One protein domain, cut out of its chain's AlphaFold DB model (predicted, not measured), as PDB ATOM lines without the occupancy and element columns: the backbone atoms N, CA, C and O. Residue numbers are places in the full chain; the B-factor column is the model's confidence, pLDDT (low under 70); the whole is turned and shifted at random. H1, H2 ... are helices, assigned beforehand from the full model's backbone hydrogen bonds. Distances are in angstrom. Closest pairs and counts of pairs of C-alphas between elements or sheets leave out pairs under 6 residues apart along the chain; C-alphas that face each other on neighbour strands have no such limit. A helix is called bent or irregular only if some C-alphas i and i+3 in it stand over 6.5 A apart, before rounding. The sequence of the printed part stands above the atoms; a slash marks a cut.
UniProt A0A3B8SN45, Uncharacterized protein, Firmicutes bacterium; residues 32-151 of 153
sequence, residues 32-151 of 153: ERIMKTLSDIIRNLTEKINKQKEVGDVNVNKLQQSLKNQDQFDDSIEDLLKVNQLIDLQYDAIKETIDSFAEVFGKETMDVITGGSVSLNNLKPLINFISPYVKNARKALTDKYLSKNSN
ATOM      1  N   GLU A  32      13.099  40.389  19.858       88.19
ATOM      2  CA  GLU A  32      13.569  40.670  21.217       88.19
ATOM      3  C   GLU A  32      12.539  40.272  22.281       88.19
ATOM      4  O   GLU A  32      12.924  39.799  23.351       88.19
ATOM      5  N   ARG A  33      11.237  40.404  21.995       92.50
ATOM      6  CA  ARG A  33      10.167  40.004  22.917       92.50
ATOM      7  C   ARG A  33      10.171  38.491  23.103       92.50
ATOM      8  O   ARG A  33      10.172  38.033  24.241       92.50
ATOM      9  N   ILE A  34      10.232  37.727  22.009       93.25
ATOM     10  CA  ILE A  34      10.298  36.257  22.051       93.25
ATOM     11  C   ILE A  34      11.555  35.817  22.810       93.25
ATOM     12  O   ILE A  34      11.461  35.041  23.759       93.25
ATOM     13  N   MET A  35      12.733  36.335  22.451       93.06
ATOM     14  CA  MET A  35      13.990  35.953  23.111       93.06
ATOM     15  C   MET A  35      14.030  36.345  24.590       93.06
ATOM     16  O   MET A  35      14.609  35.611  25.399       93.06
ATOM     17  N   LYS A  36      13.395  37.462  24.964       92.31
ATOM     18  CA  LYS A  36      13.200  37.845  26.361       92.31
ATOM     19  C   LYS A  36      12.312  36.833  27.081       92.31
ATOM     20  O   LYS A  36      12.748  36.321  28.107       92.31
ATOM     21  N   THR A  37      11.142  36.487  26.543       94.50
ATOM     22  CA  THR A  37      10.242  35.495  27.157       94.50
ATOM     23  C   THR A  37      10.939  34.144  27.331       94.50
ATOM     24  O   THR A  37      10.953  33.597  28.430       94.50
ATOM     25  N   LEU A  38      11.625  33.638  26.299       93.94
ATOM     26  CA  LEU A  38      12.381  32.382  26.401       93.94
ATOM     27  C   LEU A  38      13.537  32.468  27.416       93.94
ATOM     28  O   LEU A  38      13.840  31.498  28.112       93.94
ATOM     29  N   SER A  39      14.181  33.634  27.540       91.88
ATOM     30  CA  SER A  39      15.205  33.877  28.563       91.88
ATOM     31  C   SER A  39      14.632  33.907  29.976       91.88
ATOM     32  O   SER A  39      15.274  33.377  30.887       91.88
ATOM     33  N   ASP A  40      13.468  34.530  30.152       92.19
ATOM     34  CA  ASP A  40      12.762  34.636  31.426       92.19
ATOM     35  C   ASP A  40      12.302  33.251  31.893       92.19
ATOM     36  O   ASP A  40      12.497  32.930  33.060       92.19
ATOM     37  N   ILE A  41      11.843  32.378  30.987       92.19
ATOM     38  CA  ILE A  41      11.524  30.972  31.291       92.19
ATOM     39  C   ILE A  41      12.719  30.256  31.934       92.19
ATOM     40  O   ILE A  41      12.605  29.697  33.025       92.19
ATOM     41  N   ILE A  42      13.892  30.295  31.288       88.94
ATOM     42  CA  ILE A  42      15.093  29.612  31.798       88.94
ATOM     43  C   ILE A  42      15.510  30.184  33.157       88.94
ATOM     44  O   ILE A  42      15.903  29.435  34.056       88.94
ATOM     45  N   ARG A  43      15.429  31.510  33.322       89.19
ATOM     46  CA  ARG A  43      15.741  32.167  34.596       89.19
ATOM     47  C   ARG A  43      14.767  31.730  35.690       89.19
ATOM     48  O   ARG A  43      15.228  31.278  36.731       89.19
ATOM     49  N   ASN A  44      13.462  31.812  35.444       89.00
ATOM     50  CA  ASN A  44      12.426  31.497  36.426       89.00
ATOM     51  C   ASN A  44      12.523  30.037  36.885       89.00
ATOM     52  O   ASN A  44      12.495  29.770  38.084       89.00
ATOM     53  N   LEU A  45      12.739  29.094  35.957       86.56
ATOM     54  CA  LEU A  45      12.996  27.691  36.300       86.56
ATOM     55  C   LEU A  45      14.228  27.540  37.203       86.56
ATOM     56  O   LEU A  45      14.184  26.822  38.199       86.56
ATOM     57  N   THR A  46      15.315  28.250  36.893       85.62
ATOM     58  CA  THR A  46      16.545  28.224  37.701       85.62
ATOM     59  C   THR A  46      16.308  28.784  39.108       85.62
ATOM     60  O   THR A  46      16.747  28.190  40.092       85.62
ATOM     61  N   GLU A  47      15.589  29.901  39.225       88.69
ATOM     62  CA  GLU A  47      15.240  30.516  40.509       88.69
ATOM     63  C   GLU A  47      14.355  29.599  41.359       88.69
ATOM     64  O   GLU A  47      14.615  29.428  42.548       88.69
ATOM     65  N   LYS A  48      13.346  28.959  40.757       85.88
ATOM     66  CA  LYS A  48      12.452  28.027  41.460       85.88
ATOM     67  C   LYS A  48      13.199  26.760  41.901       85.88
ATOM     68  O   LYS A  48      12.986  26.308  43.021       85.88
ATOM     69  N   ILE A  49      14.141  26.250  41.098       83.62
ATOM     70  CA  ILE A  49      15.046  25.155  41.506       83.62
ATOM     71  C   ILE A  49      15.899  25.562  42.711       83.62
ATOM     72  O   ILE A  49      16.114  24.757  43.615       83.62
ATOM     73  N   ASN A  50      16.400  26.798  42.749       84.75
ATOM     74  CA  ASN A  50      17.176  27.273  43.893       84.75
ATOM     75  C   ASN A  50      16.307  27.403  45.149       84.75
ATOM     76  O   ASN A  50      16.701  26.888  46.188       84.75
ATOM     77  N   LYS A  51      15.095  27.960  45.035       84.81
ATOM     78  CA  LYS A  51      14.118  27.989  46.138       84.81
ATOM     79  C   LYS A  51      13.776  26.593  46.646       84.81
ATOM     80  O   LYS A  51      13.676  26.384  47.846       84.81
ATOM     81  N   GLN A  52      13.656  25.613  45.750       82.62
ATOM     82  CA  GLN A  52      13.420  24.224  46.138       82.62
ATOM     83  C   GLN A  52      14.539  23.679  47.043       82.62
ATOM     84  O   GLN A  52      14.260  22.948  47.987       82.62
ATOM     85  N   LYS A  53      15.800  24.058  46.790       82.31
ATOM     86  CA  LYS A  53      16.940  23.670  47.641       82.31
ATOM     87  C   LYS A  53      16.904  24.336  49.021       82.31
ATOM     88  O   LYS A  53      17.470  23.788  49.958       82.31
ATOM     89  N   GLU A  54      16.259  25.495  49.149       84.25
ATOM     90  CA  GLU A  54      16.147  26.244  50.408       84.25
ATOM     91  C   GLU A  54      15.105  25.650  51.372       84.25
ATOM     92  O   GLU A  54      15.230  25.842  52.578       84.25
ATOM     93  N   VAL A  55      14.118  24.890  50.874       78.06
ATOM     94  CA  VAL A  55      13.094  24.220  51.710       78.06
ATOM     95  C   VAL A  55      13.701  23.118  52.603       78.06
ATOM     96  O   VAL A  55      13.114  22.742  53.619       78.06
ATOM     97  N   GLY A  56      14.916  22.658  52.284       70.06
ATOM     98  CA  GLY A  56      15.651  21.650  53.047       70.06
ATOM     99  C   GLY A  56      15.220  20.213  52.739       70.06
ATOM    100  O   GLY A  56      14.327  19.967  51.927       70.06
ATOM    101  N   ASP A  57      15.888  19.248  53.374       72.88
ATOM    102  CA  ASP A  57      15.578  17.828  53.196       72.88
ATOM    103  C   ASP A  57      14.295  17.438  53.939       72.88
ATOM    104  O   ASP A  57      14.107  17.746  55.117       72.88
ATOM    105  N   VAL A  58      13.436  16.688  53.250       72.38
ATOM    106  CA  VAL A  58      12.261  16.040  53.839       72.38
ATOM    107  C   VAL A  58      12.629  14.615  54.239       72.38
ATOM    108  O   VAL A  58      13.074  13.819  53.408       72.38
ATOM    109  N   ASN A  59      12.354  14.235  55.488       70.38
ATOM    110  CA  ASN A  59      12.500  12.848  55.918       70.38
ATOM    111  C   ASN A  59      11.287  11.998  55.496       70.38
ATOM    112  O   ASN A  59      10.346  11.777  56.258       70.38
ATOM    113  N   VAL A  60      11.330  11.477  54.268       68.62
ATOM    114  CA  VAL A  60      10.261  10.642  53.683       68.62
ATOM    115  C   VAL A  60       9.994   9.367  54.501       68.62
ATOM    116  O   VAL A  60       8.856   8.903  54.578       68.62
ATOM    117  N   ASN A  61      11.014   8.818  55.167       68.56
ATOM    118  CA  ASN A  61      10.862   7.623  56.002       68.56
ATOM    119  C   ASN A  61      10.052   7.913  57.274       68.56
ATOM    120  O   ASN A  61       9.238   7.085  57.683       68.56
ATOM    121  N   LYS A  62      10.233   9.099  57.868       68.00
ATOM    122  CA  LYS A  62       9.460   9.560  59.028       68.00
ATOM    123  C   LYS A  62       7.978   9.742  58.673       68.00
ATOM    124  O   LYS A  62       7.122   9.267  59.411       68.00
ATOM    125  N   LEU A  63       7.686  10.292  57.489       68.50
ATOM    126  CA  LEU A  63       6.323  10.421  56.948       68.50
ATOM    127  C   LEU A  63       5.613   9.071  56.749       68.50
ATOM    128  O   LEU A  63       4.432   8.926  57.044       68.50
ATOM    129  N   GLN A  64       6.320   8.052  56.254       68.94
ATOM    130  CA  GLN A  64       5.727   6.723  56.054       68.94
ATOM    131  C   GLN A  64       5.412   5.997  57.368       68.94
ATOM    132  O   GLN A  64       4.493   5.175  57.417       68.94
ATOM    133  N   GLN A  65       6.192   6.258  58.418       66.81
ATOM    134  CA  GLN A  65       6.001   5.652  59.734       66.81
ATOM    135  C   GLN A  65       4.867   6.329  60.510       66.81
ATOM    136  O   GLN A  65       4.051   5.635  61.115       66.81
ATOM    137  N   SER A  66       4.748   7.652  60.418       65.12
ATOM    138  CA  SER A  66       3.715   8.421  61.114       65.12
ATOM    139  C   SER A  66       2.299   8.217  60.588       65.12
ATOM    140  O   SER A  66       1.347   8.275  61.358       65.12
ATOM    141  N   LEU A  67       2.139   7.845  59.316       65.88
ATOM    142  CA  LEU A  67       0.850   7.404  58.766       65.88
ATOM    143  C   LEU A  67       0.283   6.146  59.456       65.88
ATOM    144  O   LEU A  67      -0.878   5.801  59.238       65.88
ATOM    145  N   LYS A  68       1.086   5.438  60.262       69.62
ATOM    146  CA  LYS A  68       0.688   4.213  60.972       69.62
ATOM    147  C   LYS A  68       0.409   4.423  62.463       69.62
ATOM    148  O   LYS A  68      -0.083   3.489  63.092       69.62
ATOM    149  N   ASN A  69       0.729   5.587  63.035       68.94
ATOM    150  CA  ASN A  69       0.574   5.845  64.468       68.94
ATOM    151  C   ASN A  69       0.190   7.309  64.744       68.94
ATOM    152  O   ASN A  69       0.913   8.222  64.356       68.94
ATOM    153  N   GLN A  70      -0.932   7.518  65.432       62.53
ATOM    154  CA  GLN A  70      -1.572   8.827  65.596       62.53
ATOM    155  C   GLN A  70      -0.704   9.826  66.384       62.53
ATOM    156  O   GLN A  70      -0.630  10.983  65.994       62.53
ATOM    157  N   ASP A  71       0.043   9.374  67.397       66.38
ATOM    158  CA  ASP A  71       0.951  10.242  68.170       66.38
ATOM    159  C   ASP A  71       2.175  10.704  67.354       66.38
ATOM    160  O   ASP A  71       2.745  11.758  67.609       66.38
ATOM    161  N   GLN A  72       2.580   9.934  66.339       65.69
ATOM    162  CA  GLN A  72       3.701  10.281  65.451       65.69
ATOM    163  C   GLN A  72       3.265  11.126  64.247       65.69
ATOM    164  O   GLN A  72       4.111  11.648  63.510       65.69
ATOM    165  N   PHE A  73       1.953  11.235  64.026       68.44
ATOM    166  CA  PHE A  73       1.368  12.051  62.971       68.44
ATOM    167  C   PHE A  73       1.612  13.537  63.234       68.44
ATOM    168  O   PHE A  73       2.087  14.229  62.334       68.44
ATOM    169  N   ASP A  74       1.400  13.991  64.473       68.19
ATOM    170  CA  ASP A  74       1.614  15.385  64.876       68.19
ATOM    171  C   ASP A  74       3.078  15.819  64.680       68.19
ATOM    172  O   ASP A  74       3.345  16.876  64.104       68.19
ATOM    173  N   ASP A  75       4.033  14.941  65.001       70.19
ATOM    174  CA  ASP A  75       5.474  15.161  64.785       70.19
ATOM    175  C   ASP A  75       5.883  15.210  63.300       70.19
ATOM    176  O   ASP A  75       7.009  15.589  62.960       70.19
ATOM    177  N   SER A  76       4.992  14.790  62.401       76.56
ATOM    178  CA  SER A  76       5.220  14.701  60.955       76.56
ATOM    179  C   SER A  76       4.497  15.783  60.158       76.56
ATOM    180  O   SER A  76       4.716  15.894  58.951       76.56
ATOM    181  N   ILE A  77       3.678  16.610  60.816       80.19
ATOM    182  CA  ILE A  77       2.955  17.720  60.182       80.19
ATOM    183  C   ILE A  77       3.935  18.697  59.527       80.19
ATOM    184  O   ILE A  77       3.709  19.116  58.395       80.19
ATOM    185  N   GLU A  78       5.048  19.029  60.187       81.50
ATOM    186  CA  GLU A  78       6.053  19.941  59.625       81.50
ATOM    187  C   GLU A  78       6.671  19.384  58.330       81.50
ATOM    188  O   GLU A  78       6.825  20.107  57.344       81.50
ATOM    189  N   ASP A  79       6.965  18.083  58.303       81.81
ATOM    190  CA  ASP A  79       7.517  17.408  57.127       81.81
ATOM    191  C   ASP A  79       6.476  17.322  55.993       81.81
ATOM    192  O   ASP A  79       6.818  17.536  54.829       81.81
ATOM    193  N   LEU A  80       5.193  17.094  56.310       82.44
ATOM    194  CA  LEU A  80       4.094  17.129  55.333       82.44
ATOM    195  C   LEU A  80       3.906  18.527  54.734       82.44
ATOM    196  O   LEU A  80       3.717  18.659  53.524       82.44
ATOM    197  N   LEU A  81       3.984  19.575  55.558       85.50
ATOM    198  CA  LEU A  81       3.895  20.960  55.096       85.50
ATOM    199  C   LEU A  81       5.041  21.296  54.137       85.50
ATOM    200  O   LEU A  81       4.792  21.899  53.095       85.50
ATOM    201  N   LYS A  82       6.269  20.852  54.430       86.00
ATOM    202  CA  LYS A  82       7.417  21.013  53.521       86.00
ATOM    203  C   LYS A  82       7.213  20.268  52.201       86.00
ATOM    204  O   LYS A  82       7.492  20.829  51.145       86.00
ATOM    205  N   VAL A  83       6.688  19.039  52.227       85.19
ATOM    206  CA  VAL A  83       6.361  18.289  50.997       85.19
ATOM    207  C   VAL A  83       5.338  19.030  50.150       85.19
ATOM    208  O   VAL A  83       5.555  19.189  48.951       85.19
ATOM    209  N   ASN A  84       4.255  19.513  50.756       86.50
ATOM    210  CA  ASN A  84       3.238  20.267  50.026       86.50
ATOM    211  C   ASN A  84       3.832  21.544  49.423       86.50
ATOM    212  O   ASN A  84       3.655  21.783  48.236       86.50
ATOM    213  N   GLN A  85       4.639  22.291  50.182       88.19
ATOM    214  CA  GLN A  85       5.348  23.465  49.663       88.19
ATOM    215  C   GLN A  85       6.254  23.128  48.469       88.19
ATOM    216  O   GLN A  85       6.308  23.888  47.505       88.19
ATOM    217  N   LEU A  86       6.959  21.992  48.505       86.19
ATOM    218  CA  LEU A  86       7.787  21.528  47.389       86.19
ATOM    219  C   LEU A  86       6.948  21.177  46.155       86.19
ATOM    220  O   LEU A  86       7.342  21.519  45.039       86.19
ATOM    221  N   ILE A  87       5.814  20.499  46.350       86.38
ATOM    222  CA  ILE A  87       4.883  20.142  45.274       86.38
ATOM    223  C   ILE A  87       4.303  21.408  44.643       86.38
ATOM    224  O   ILE A  87       4.350  21.539  43.422       86.38
ATOM    225  N   ASP A  88       3.838  22.357  45.456       89.62
ATOM    226  CA  ASP A  88       3.261  23.621  44.994       89.62
ATOM    227  C   ASP A  88       4.294  24.442  44.213       89.62
ATOM    228  O   ASP A  88       4.040  24.862  43.085       89.62
ATOM    229  N   LEU A  89       5.516  24.582  44.747       88.62
ATOM    230  CA  LEU A  89       6.612  25.277  44.063       88.62
ATOM    231  C   LEU A  89       6.926  24.668  42.692       88.62
ATOM    232  O   LEU A  89       7.170  25.409  41.734       88.62
ATOM    233  N   GLN A  90       6.951  23.336  42.592       85.56
ATOM    234  CA  GLN A  90       7.187  22.648  41.325       85.56
ATOM    235  C   GLN A  90       6.019  22.821  40.361       85.56
ATOM    236  O   GLN A  90       6.242  23.128  39.189       85.56
ATOM    237  N   TYR A  91       4.793  22.627  40.843       90.25
ATOM    238  CA  TYR A  91       3.588  22.768  40.040       90.25
ATOM    239  C   TYR A  91       3.504  24.169  39.438       90.25
ATOM    240  O   TYR A  91       3.407  24.299  38.217       90.25
ATOM    241  N   ASP A  92       3.654  25.205  40.265       90.88
ATOM    242  CA  ASP A  92       3.614  26.600  39.832       90.88
ATOM    243  C   ASP A  92       4.717  26.901  38.819       90.88
ATOM    244  O   ASP A  92       4.457  27.499  37.779       90.88
ATOM    245  N   ALA A  93       5.947  26.437  39.064       89.56
ATOM    246  CA  ALA A  93       7.060  26.656  38.140       89.56
ATOM    247  C   ALA A  93       6.810  26.018  36.762       89.56
ATOM    248  O   ALA A  93       7.082  26.631  35.725       89.56
ATOM    249  N   ILE A  94       6.296  24.785  36.737       91.44
ATOM    250  CA  ILE A  94       5.994  24.073  35.492       91.44
ATOM    251  C   ILE A  94       4.807  24.739  34.790       91.44
ATOM    252  O   ILE A  94       4.845  24.922  33.574       91.44
ATOM    253  N   LYS A  95       3.777  25.139  35.539       93.12
ATOM    254  CA  LYS A  95       2.582  25.778  34.994       93.12
ATOM    255  C   LYS A  95       2.890  27.151  34.390       93.12
ATOM    256  O   LYS A  95       2.564  27.370  33.227       93.12
ATOM    257  N   GLU A  96       3.608  28.008  35.116       93.19
ATOM    258  CA  GLU A  96       4.105  29.304  34.623       93.19
ATOM    259  C   GLU A  96       4.942  29.131  33.342       93.19
ATOM    260  O   GLU A  96       4.842  29.924  32.402       93.19
ATOM    261  N   THR A  97       5.750  28.068  33.277       93.62
ATOM    262  CA  THR A  97       6.562  27.750  32.097       93.62
ATOM    263  C   THR A  97       5.704  27.334  30.903       93.62
ATOM    264  O   THR A  97       5.951  27.803  29.792       93.62
ATOM    265  N   ILE A  98       4.697  26.476  31.108       94.56
ATOM    266  CA  ILE A  98       3.746  26.079  30.055       94.56
ATOM    267  C   ILE A  98       3.037  27.311  29.497       94.56
ATOM    268  O   ILE A  98       2.970  27.470  28.279       94.56
ATOM    269  N   ASP A  99       2.555  28.191  30.372       94.56
ATOM    270  CA  ASP A  99       1.816  29.385  29.967       94.56
ATOM    271  C   ASP A  99       2.728  30.352  29.191       94.56
ATOM    272  O   ASP A  99       2.365  30.814  28.109       94.56
ATOM    273  N   SER A 100       3.969  30.546  29.650       94.56
ATOM    274  CA  SER A 100       4.968  31.367  28.947       94.56
ATOM    275  C   SER A 100       5.356  30.786  27.581       94.56
ATOM    276  O   SER A 100       5.558  31.523  26.617       94.56
ATOM    277  N   PHE A 101       5.458  29.459  27.459       95.12
ATOM    278  CA  PHE A 101       5.683  28.823  26.163       95.12
ATOM    279  C   PHE A 101       4.465  28.934  25.242       95.12
ATOM    280  O   PHE A 101       4.643  29.106  24.037       95.12
ATOM    281  N   ALA A 102       3.245  28.893  25.780       95.00
ATOM    282  CA  ALA A 102       2.025  29.076  25.000       95.00
ATOM    283  C   ALA A 102       1.919  30.494  24.416       95.00
ATOM    284  O   ALA A 102       1.404  30.652  23.309       95.00
ATOM    285  N   GLU A 103       2.456  31.513  25.092       94.69
ATOM    286  CA  GLU A 103       2.558  32.874  24.542       94.69
ATOM    287  C   GLU A 103       3.481  32.959  23.318       94.69
ATOM    288  O   GLU A 103       3.264  33.788  22.432       94.69
ATOM    289  N   VAL A 104       4.513  32.111  23.264       94.75
ATOM    290  CA  VAL A 104       5.500  32.114  22.177       94.75
ATOM    291  C   VAL A 104       5.086  31.192  21.031       94.75
ATOM    292  O   VAL A 104       5.131  31.594  19.871       94.75
ATOM    293  N   PHE A 105       4.699  29.958  21.348       94.44
ATOM    294  CA  PHE A 105       4.458  28.891  20.372       94.44
ATOM    295  C   PHE A 105       2.978  28.642  20.083       94.44
ATOM    296  O   PHE A 105       2.653  27.884  19.169       94.44
ATOM    297  N   GLY A 106       2.082  29.283  20.832       94.19
ATOM    298  CA  GLY A 106       0.647  29.059  20.764       94.19
ATOM    299  C   GLY A 106       0.179  27.956  21.712       94.19
ATOM    300  O   GLY A 106       0.889  26.990  22.000       94.19
ATOM    301  N   LYS A 107      -1.060  28.103  22.187       93.81
ATOM    302  CA  LYS A 107      -1.684  27.165  23.125       93.81
ATOM    303  C   LYS A 107      -1.854  25.768  22.527       93.81
ATOM    304  O   LYS A 107      -1.510  24.798  23.183       93.81
ATOM    305  N   GLU A 108      -2.293  25.676  21.273       92.56
ATOM    306  CA  GLU A 108      -2.494  24.396  20.576       92.56
ATOM    307  C   GLU A 108      -1.198  23.577  20.509       92.56
ATOM    308  O   GLU A 108      -1.184  22.387  20.809       92.56
ATOM    309  N   THR A 109      -0.079  24.237  20.204       93.62
ATOM    310  CA  THR A 109       1.253  23.625  20.194       93.62
ATOM    311  C   THR A 109       1.638  23.093  21.572       93.62
ATOM    312  O   THR A 109       2.160  21.985  21.696       93.62
ATOM    313  N   MET A 110       1.356  23.860  22.626       94.88
ATOM    314  CA  MET A 110       1.620  23.423  23.995       94.88
ATOM    315  C   MET A 110       0.696  22.294  24.444       94.88
ATOM    316  O   MET A 110       1.148  21.410  25.169       94.88
ATOM    317  N   ASP A 111      -0.553  22.259  23.989       93.31
ATOM    318  CA  ASP A 111      -1.474  21.159  24.271       93.31
ATOM    319  C   ASP A 111      -0.974  19.850  23.633       93.31
ATOM    320  O   ASP A 111      -0.997  18.809  24.290       93.31
ATOM    321  N   VAL A 112      -0.408  19.903  22.417       93.06
ATOM    322  CA  VAL A 112       0.253  18.751  21.769       93.06
ATOM    323  C   VAL A 112       1.458  18.264  22.578       93.06
ATOM    324  O   VAL A 112       1.601  17.066  22.814       93.06
ATOM    325  N   ILE A 113       2.322  19.178  23.033       91.12
ATOM    326  CA  ILE A 113       3.545  18.831  23.782       91.12
ATOM    327  C   ILE A 113       3.215  18.265  25.166       91.12
ATOM    328  O   ILE A 113       3.871  17.342  25.644       91.12
ATOM    329  N   THR A 114       2.228  18.846  25.845       92.25
ATOM    330  CA  THR A 114       1.923  18.515  27.242       92.25
ATOM    331  C   THR A 114       0.901  17.396  27.389       92.25
ATOM    332  O   THR A 114       0.830  16.790  28.462       92.25
ATOM    333  N   GLY A 115       0.076  17.142  26.369       88.06
ATOM    334  CA  GLY A 115      -1.086  16.261  26.484       88.06
ATOM    335  C   GLY A 115      -2.051  16.701  27.594       88.06
ATOM    336  O   GLY A 115      -2.692  15.858  28.215       88.06
ATOM    337  N   GLY A 116      -2.075  17.999  27.924       85.38
ATOM    338  CA  GLY A 116      -2.837  18.557  29.045       85.38
ATOM    339  C   GLY A 116      -2.219  18.335  30.433       85.38
ATOM    340  O   GLY A 116      -2.844  18.680  31.434       85.38
ATOM    341  N   SER A 117      -1.007  17.779  30.526       88.50
ATOM    342  CA  SER A 117      -0.354  17.482  31.807       88.50
ATOM    343  C   SER A 117       0.703  18.515  32.209       88.50
ATOM    344  O   SER A 117       1.514  18.975  31.403       88.50
ATOM    345  N   VAL A 118       0.734  18.850  33.501       88.62
ATOM    346  CA  VAL A 118       1.742  19.737  34.097       88.62
ATOM    347  C   VAL A 118       2.943  18.887  34.513       88.62
ATOM    348  O   VAL A 118       3.019  18.396  35.635       88.62
ATOM    349  N   SER A 119       3.866  18.645  33.576       85.81
ATOM    350  CA  SER A 119       5.062  17.825  33.813       85.81
ATOM    351  C   SER A 119       6.316  18.404  33.166       85.81
ATOM    352  O   SER A 119       6.346  18.687  31.968       85.81
ATOM    353  N   LEU A 120       7.401  18.490  33.943       82.81
ATOM    354  CA  LEU A 120       8.707  18.947  33.457       82.81
ATOM    355  C   LEU A 120       9.286  18.027  32.368       82.81
ATOM    356  O   LEU A 120       9.992  18.494  31.475       82.81
ATOM    357  N   ASN A 121       8.969  16.729  32.407       86.69
ATOM    358  CA  ASN A 121       9.469  15.765  31.423       86.69
ATOM    359  C   ASN A 121       8.991  16.092  30.007       86.69
ATOM    360  O   ASN A 121       9.765  15.960  29.061       86.69
ATOM    361  N   ASN A 122       7.760  16.589  29.879       87.56
ATOM    362  CA  ASN A 122       7.186  16.988  28.595       87.56
ATOM    363  C   ASN A 122       7.832  18.269  28.055       87.56
ATOM    364  O   ASN A 122       7.924  18.465  26.850       87.56
ATOM    365  N   LEU A 123       8.326  19.134  28.946       90.69
ATOM    366  CA  LEU A 123       8.967  20.398  28.580       90.69
ATOM    367  C   LEU A 123      10.448  20.247  28.235       90.69
ATOM    368  O   LEU A 123      11.007  21.094  27.539       90.69
ATOM    369  N   LYS A 124      11.105  19.183  28.705       90.19
ATOM    370  CA  LYS A 124      12.544  18.967  28.509       90.19
ATOM    371  C   LYS A 124      12.980  19.010  27.032       90.19
ATOM    372  O   LYS A 124      13.976  19.684  26.761       90.19
ATOM    373  N   PRO A 125      12.284  18.366  26.069       90.69
ATOM    374  CA  PRO A 125      12.637  18.472  24.651       90.69
ATOM    375  C   PRO A 125      12.591  19.918  24.147       90.69
ATOM    376  O   PRO A 125      13.528  20.375  23.495       90.69
ATOM    377  N   LEU A 126      11.550  20.663  24.530       91.62
ATOM    378  CA  LEU A 126      11.363  22.054  24.130       91.62
ATOM    379  C   LEU A 126      12.444  22.965  24.726       91.62
ATOM    380  O   LEU A 126      13.050  23.756  24.006       91.62
ATOM    381  N   ILE A 127      12.751  22.806  26.017       91.75
ATOM    382  CA  ILE A 127      13.825  23.542  26.703       91.75
ATOM    383  C   ILE A 127      15.175  23.270  26.033       91.75
ATOM    384  O   ILE A 127      15.941  24.203  25.785       91.75
ATOM    385  N   ASN A 128      15.478  22.014  25.706       92.00
ATOM    386  CA  ASN A 128      16.727  21.662  25.031       92.00
ATOM    387  C   ASN A 128      16.827  22.312  23.648       92.00
ATOM    388  O   ASN A 128      17.888  22.824  23.291       92.00
ATOM    389  N   PHE A 129      15.722  22.335  22.906       93.31
ATOM    390  CA  PHE A 129      15.654  22.949  21.587       93.31
ATOM    391  C   PHE A 129      15.843  24.476  21.635       93.31
ATOM    392  O   PHE A 129      16.627  25.023  20.860       93.31
ATOM    393  N   ILE A 130      15.198  25.178  22.576       93.25
ATOM    394  CA  ILE A 130      15.281  26.649  22.667       93.25
ATOM    395  C   ILE A 130      16.583  27.163  23.303       93.25
ATOM    396  O   ILE A 130      17.008  28.289  23.034       93.25
ATOM    397  N   SER A 131      17.235  26.351  24.139       92.25
ATOM    398  CA  SER A 131      18.441  26.721  24.892       92.25
ATOM    399  C   SER A 131      19.561  27.350  24.046       92.25
ATOM    400  O   SER A 131      20.074  28.403  24.444       92.25
ATOM    401  N   PRO A 132      19.969  26.783  22.891       92.50
ATOM    402  CA  PRO A 132      21.008  27.388  22.058       92.50
ATOM    403  C   PRO A 132      20.617  28.768  21.510       92.50
ATOM    404  O   PRO A 132      21.466  29.661  21.476       92.50
ATOM    405  N   TYR A 133      19.348  28.990  21.154       92.56
ATOM    406  CA  TYR A 133      18.871  30.297  20.686       92.56
ATOM    407  C   TYR A 133      18.957  31.349  21.791       92.56
ATOM    408  O   TYR A 133      19.533  32.418  21.584       92.56
ATOM    409  N   VAL A 134      18.491  31.010  22.996       91.06
ATOM    410  CA  VAL A 134      18.583  31.896  24.164       91.06
ATOM    411  C   VAL A 134      20.040  32.220  24.503       91.06
ATOM    412  O   VAL A 134      20.380  33.378  24.752       91.06
ATOM    413  N   LYS A 135      20.928  31.218  24.483       90.75
ATOM    414  CA  LYS A 135      22.361  31.414  24.745       90.75
ATOM    415  C   LYS A 135      22.987  32.389  23.745       90.75
ATOM    416  O   LYS A 135      23.728  33.285  24.152       90.75
ATOM    417  N   ASN A 136      22.672  32.234  22.461       90.06
ATOM    418  CA  ASN A 136      23.191  33.099  21.406       90.06
ATOM    419  C   ASN A 136      22.648  34.528  21.522       90.06
ATOM    420  O   ASN A 136      23.426  35.475  21.426       90.06
ATOM    421  N   ALA A 137      21.352  34.691  21.806       87.25
ATOM    422  CA  ALA A 137      20.736  35.999  22.013       87.25
ATOM    423  C   ALA A 137      21.364  36.745  23.204       87.25
ATOM    424  O   ALA A 137      21.733  37.915  23.088       87.25
ATOM    425  N   ARG A 138      21.572  36.052  24.335       85.19
ATOM    426  CA  ARG A 138      22.255  36.620  25.509       85.19
ATOM    427  C   ARG A 138      23.685  37.038  25.186       85.19
ATOM    428  O   ARG A 138      24.074  38.150  25.526       85.19
ATOM    429  N   LYS A 139      24.447  36.184  24.494       87.44
ATOM    430  CA  LYS A 139      25.820  36.502  24.084       87.44
ATOM    431  C   LYS A 139      25.864  37.737  23.181       87.44
ATOM    432  O   LYS A 139      26.637  38.646  23.456       87.44
ATOM    433  N   ALA A 140      25.000  37.812  22.170       85.25
ATOM    434  CA  ALA A 140      24.934  38.959  21.267       85.25
ATOM    435  C   ALA A 140      24.616  40.272  22.004       85.25
ATOM    436  O   ALA A 140      25.204  41.311  21.701       85.25
ATOM    437  N   LEU A 141      23.723  40.232  23.002       81.75
ATOM    438  CA  LEU A 141      23.451  41.382  23.868       81.75
ATOM    439  C   LEU A 141      24.688  41.769  24.681       81.75
ATOM    440  O   LEU A 141      25.090  42.930  24.655       81.75
ATOM    441  N   THR A 142      25.324  40.815  25.363       81.38
ATOM    442  CA  THR A 142      26.550  41.065  26.131       81.38
ATOM    443  C   THR A 142      27.651  41.663  25.255       81.38
ATOM    444  O   THR A 142      28.204  42.700  25.612       81.38
ATOM    445  N   ASP A 143      27.904  41.093  24.077       84.38
ATOM    446  CA  ASP A 143      28.904  41.582  23.125       84.38
ATOM    447  C   ASP A 143      28.578  43.013  22.658       84.38
ATOM    448  O   ASP A 143      29.463  43.866  22.586       84.38
ATOM    449  N   LYS A 144      27.299  43.329  22.412       81.44
ATOM    450  CA  LYS A 144      26.839  44.681  22.043       81.44
ATOM    451  C   LYS A 144      27.092  45.713  23.147       81.44
ATOM    452  O   LYS A 144      27.422  46.858  22.838       81.44
ATOM    453  N   TYR A 145      26.925  45.347  24.417       76.00
ATOM    454  CA  TYR A 145      27.170  46.259  25.541       76.00
ATOM    455  C   TYR A 145      28.659  46.373  25.888       76.00
ATOM    456  O   TYR A 145      29.133  47.471  26.171       76.00
ATOM    457  N   LEU A 146      29.419  45.277  25.807       78.50
ATOM    458  CA  LEU A 146      30.859  45.283  26.078       78.50
ATOM    459  C   LEU A 146      31.664  45.983  24.973       78.50
ATOM    460  O   LEU A 146      32.572  46.748  25.289       78.50
ATOM    461  N   SER A 147      31.294  45.799  23.699       68.25
ATOM    462  CA  SER A 147      31.927  46.492  22.559       68.25
ATOM    463  C   SER A 147      31.707  48.006  22.588       68.25
ATOM    464  O   SER A 147      32.585  48.770  22.193       68.25
ATOM    465  N   LYS A 148      30.565  48.470  23.111       59.44
ATOM    466  CA  LYS A 148      30.317  49.903  23.322       59.44
ATOM    467  C   LYS A 148      31.214  50.517  24.398       59.44
ATOM    468  O   LYS A 148      31.579  51.679  24.263       59.44
ATOM    469  N   ASN A 149      31.609  49.748  25.411       53.09
ATOM    470  CA  ASN A 149      32.515  50.216  26.463       53.09
ATOM    471  C   ASN A 149      33.996  50.182  26.047       53.09
ATOM    472  O   ASN A 149      34.821  50.782  26.724       53.09
ATOM    473  N   SER A 150      34.350  49.514  24.942       50.75
ATOM    474  CA  SER A 150      35.737  49.454  24.446       50.75
ATOM    475  C   SER A 150      36.162  50.700  23.656       50.75
ATOM    476  O   SER A 150      37.346  50.885  23.419       50.75
ATOM    477  N   ASN A 151      35.208  51.548  23.253       47.62
ATOM    478  CA  ASN A 151      35.451  52.800  22.520       47.62
ATOM    479  C   ASN A 151      35.457  54.042  23.431       47.62
ATOM    480  O   ASN A 151      35.366  55.168  22.944       47.62
TER     481      ASN A 151
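AT A GLANCE: This is residues 32 to 151 of the 153 residues of an uncharacterized protein of Firmicutes bacterium (UniProt A0A3B8SN45). Two long helices, H1 and H4, lie side by side and run opposite ways; the short helices H2 and H3 make the turn between them at one end. Near the other end H5 and the first arm of the bent helix H6, H6a, fold back by H4, and the second arm, H6b, crosses H1 near its start; residues 139 to 151, of which 139 to 149 belong to H6, stick out. The printed part has 120 residues with six named helices, H1 to H6 in chain order, and no named strand; the class is all helix. It is only just loose, close to extended, with a radius of gyration of the C-alphas of 19.9 A, and its flat outline spans 70 by 39 by 17 A.

HOW THE PARTS SIT: Start with H1, residues 32 to 54, and H4, residues 77 to 105: they touch, closest at the C-alphas of Ile 41 and Thr 97, 6.0 A apart, at a shallow tilt of 9 degrees, opposite ways. H2, residues 60 to 66, and H3, residues 70 to 74, touch only at the corner, closest at the C-alphas of Ser 66 and Phe 73, 4.7 A. H5, residues 107 to 114, touches residues 98 to 102 of H4 at a steep tilt of 48 degrees, opposite ways; the closest C-alphas, of Ala 102 and Met 110, are 5.8 A apart. H6, residues 120 to 149, was assigned as one helix by its hydrogen bonds but is bent: C-alphas 129 and 132 are 7.0 A apart, and its arms H6a, residues 120 to 129, and H6b, residues 132 to 149, stand at a steep tilt of 53 degrees. H6a is itself irregular, with C-alphas 122 and 125 6.9 A apart. H6a and H4 are close but not clearly touching, with the C-alphas of Ile 94 and Leu 120 closest at 6.1 A. H6b touches residues 35 to 39 of H1, about perpendicular at 76 degrees, closest at the C-alphas of Ser 39 and Val 134, 5.9 A. In H1, H2 and H5 every O i to N i+4 pair is within hydrogen-bond range; H4 has 24 of 25, H6a 4 of 6, H6b 13 of 14, and H3 0 of 1 beside 1 of 2 O i to N i+3 pairs.

IN THESE COORDINATES: Find C-alpha 32 at (13.569, 40.670, 21.217); from there H1 runs 32.7 A to C-alpha 54. H2 measures 10.1 A and H3 7.3 A. Look next at C-alpha 77, at (2.955, 17.720, 60.182), where H4 begins its 41.4 A. H5 is 10.2 A long, H6a 14.3 A, and H6b runs 25.9 A to C-alpha 149 at (32.515, 50.216, 26.463).

THE WHOLE: The C-alphas of Asn 69 and Asn 151, 72.0 A apart, are the two farthest from each other. The printed part has no cut, and the five links between the helices are tight. In the pLDDT column the mean of the printed part is 84.0, and residues 60 to 74 and 147 to 151 are under 70.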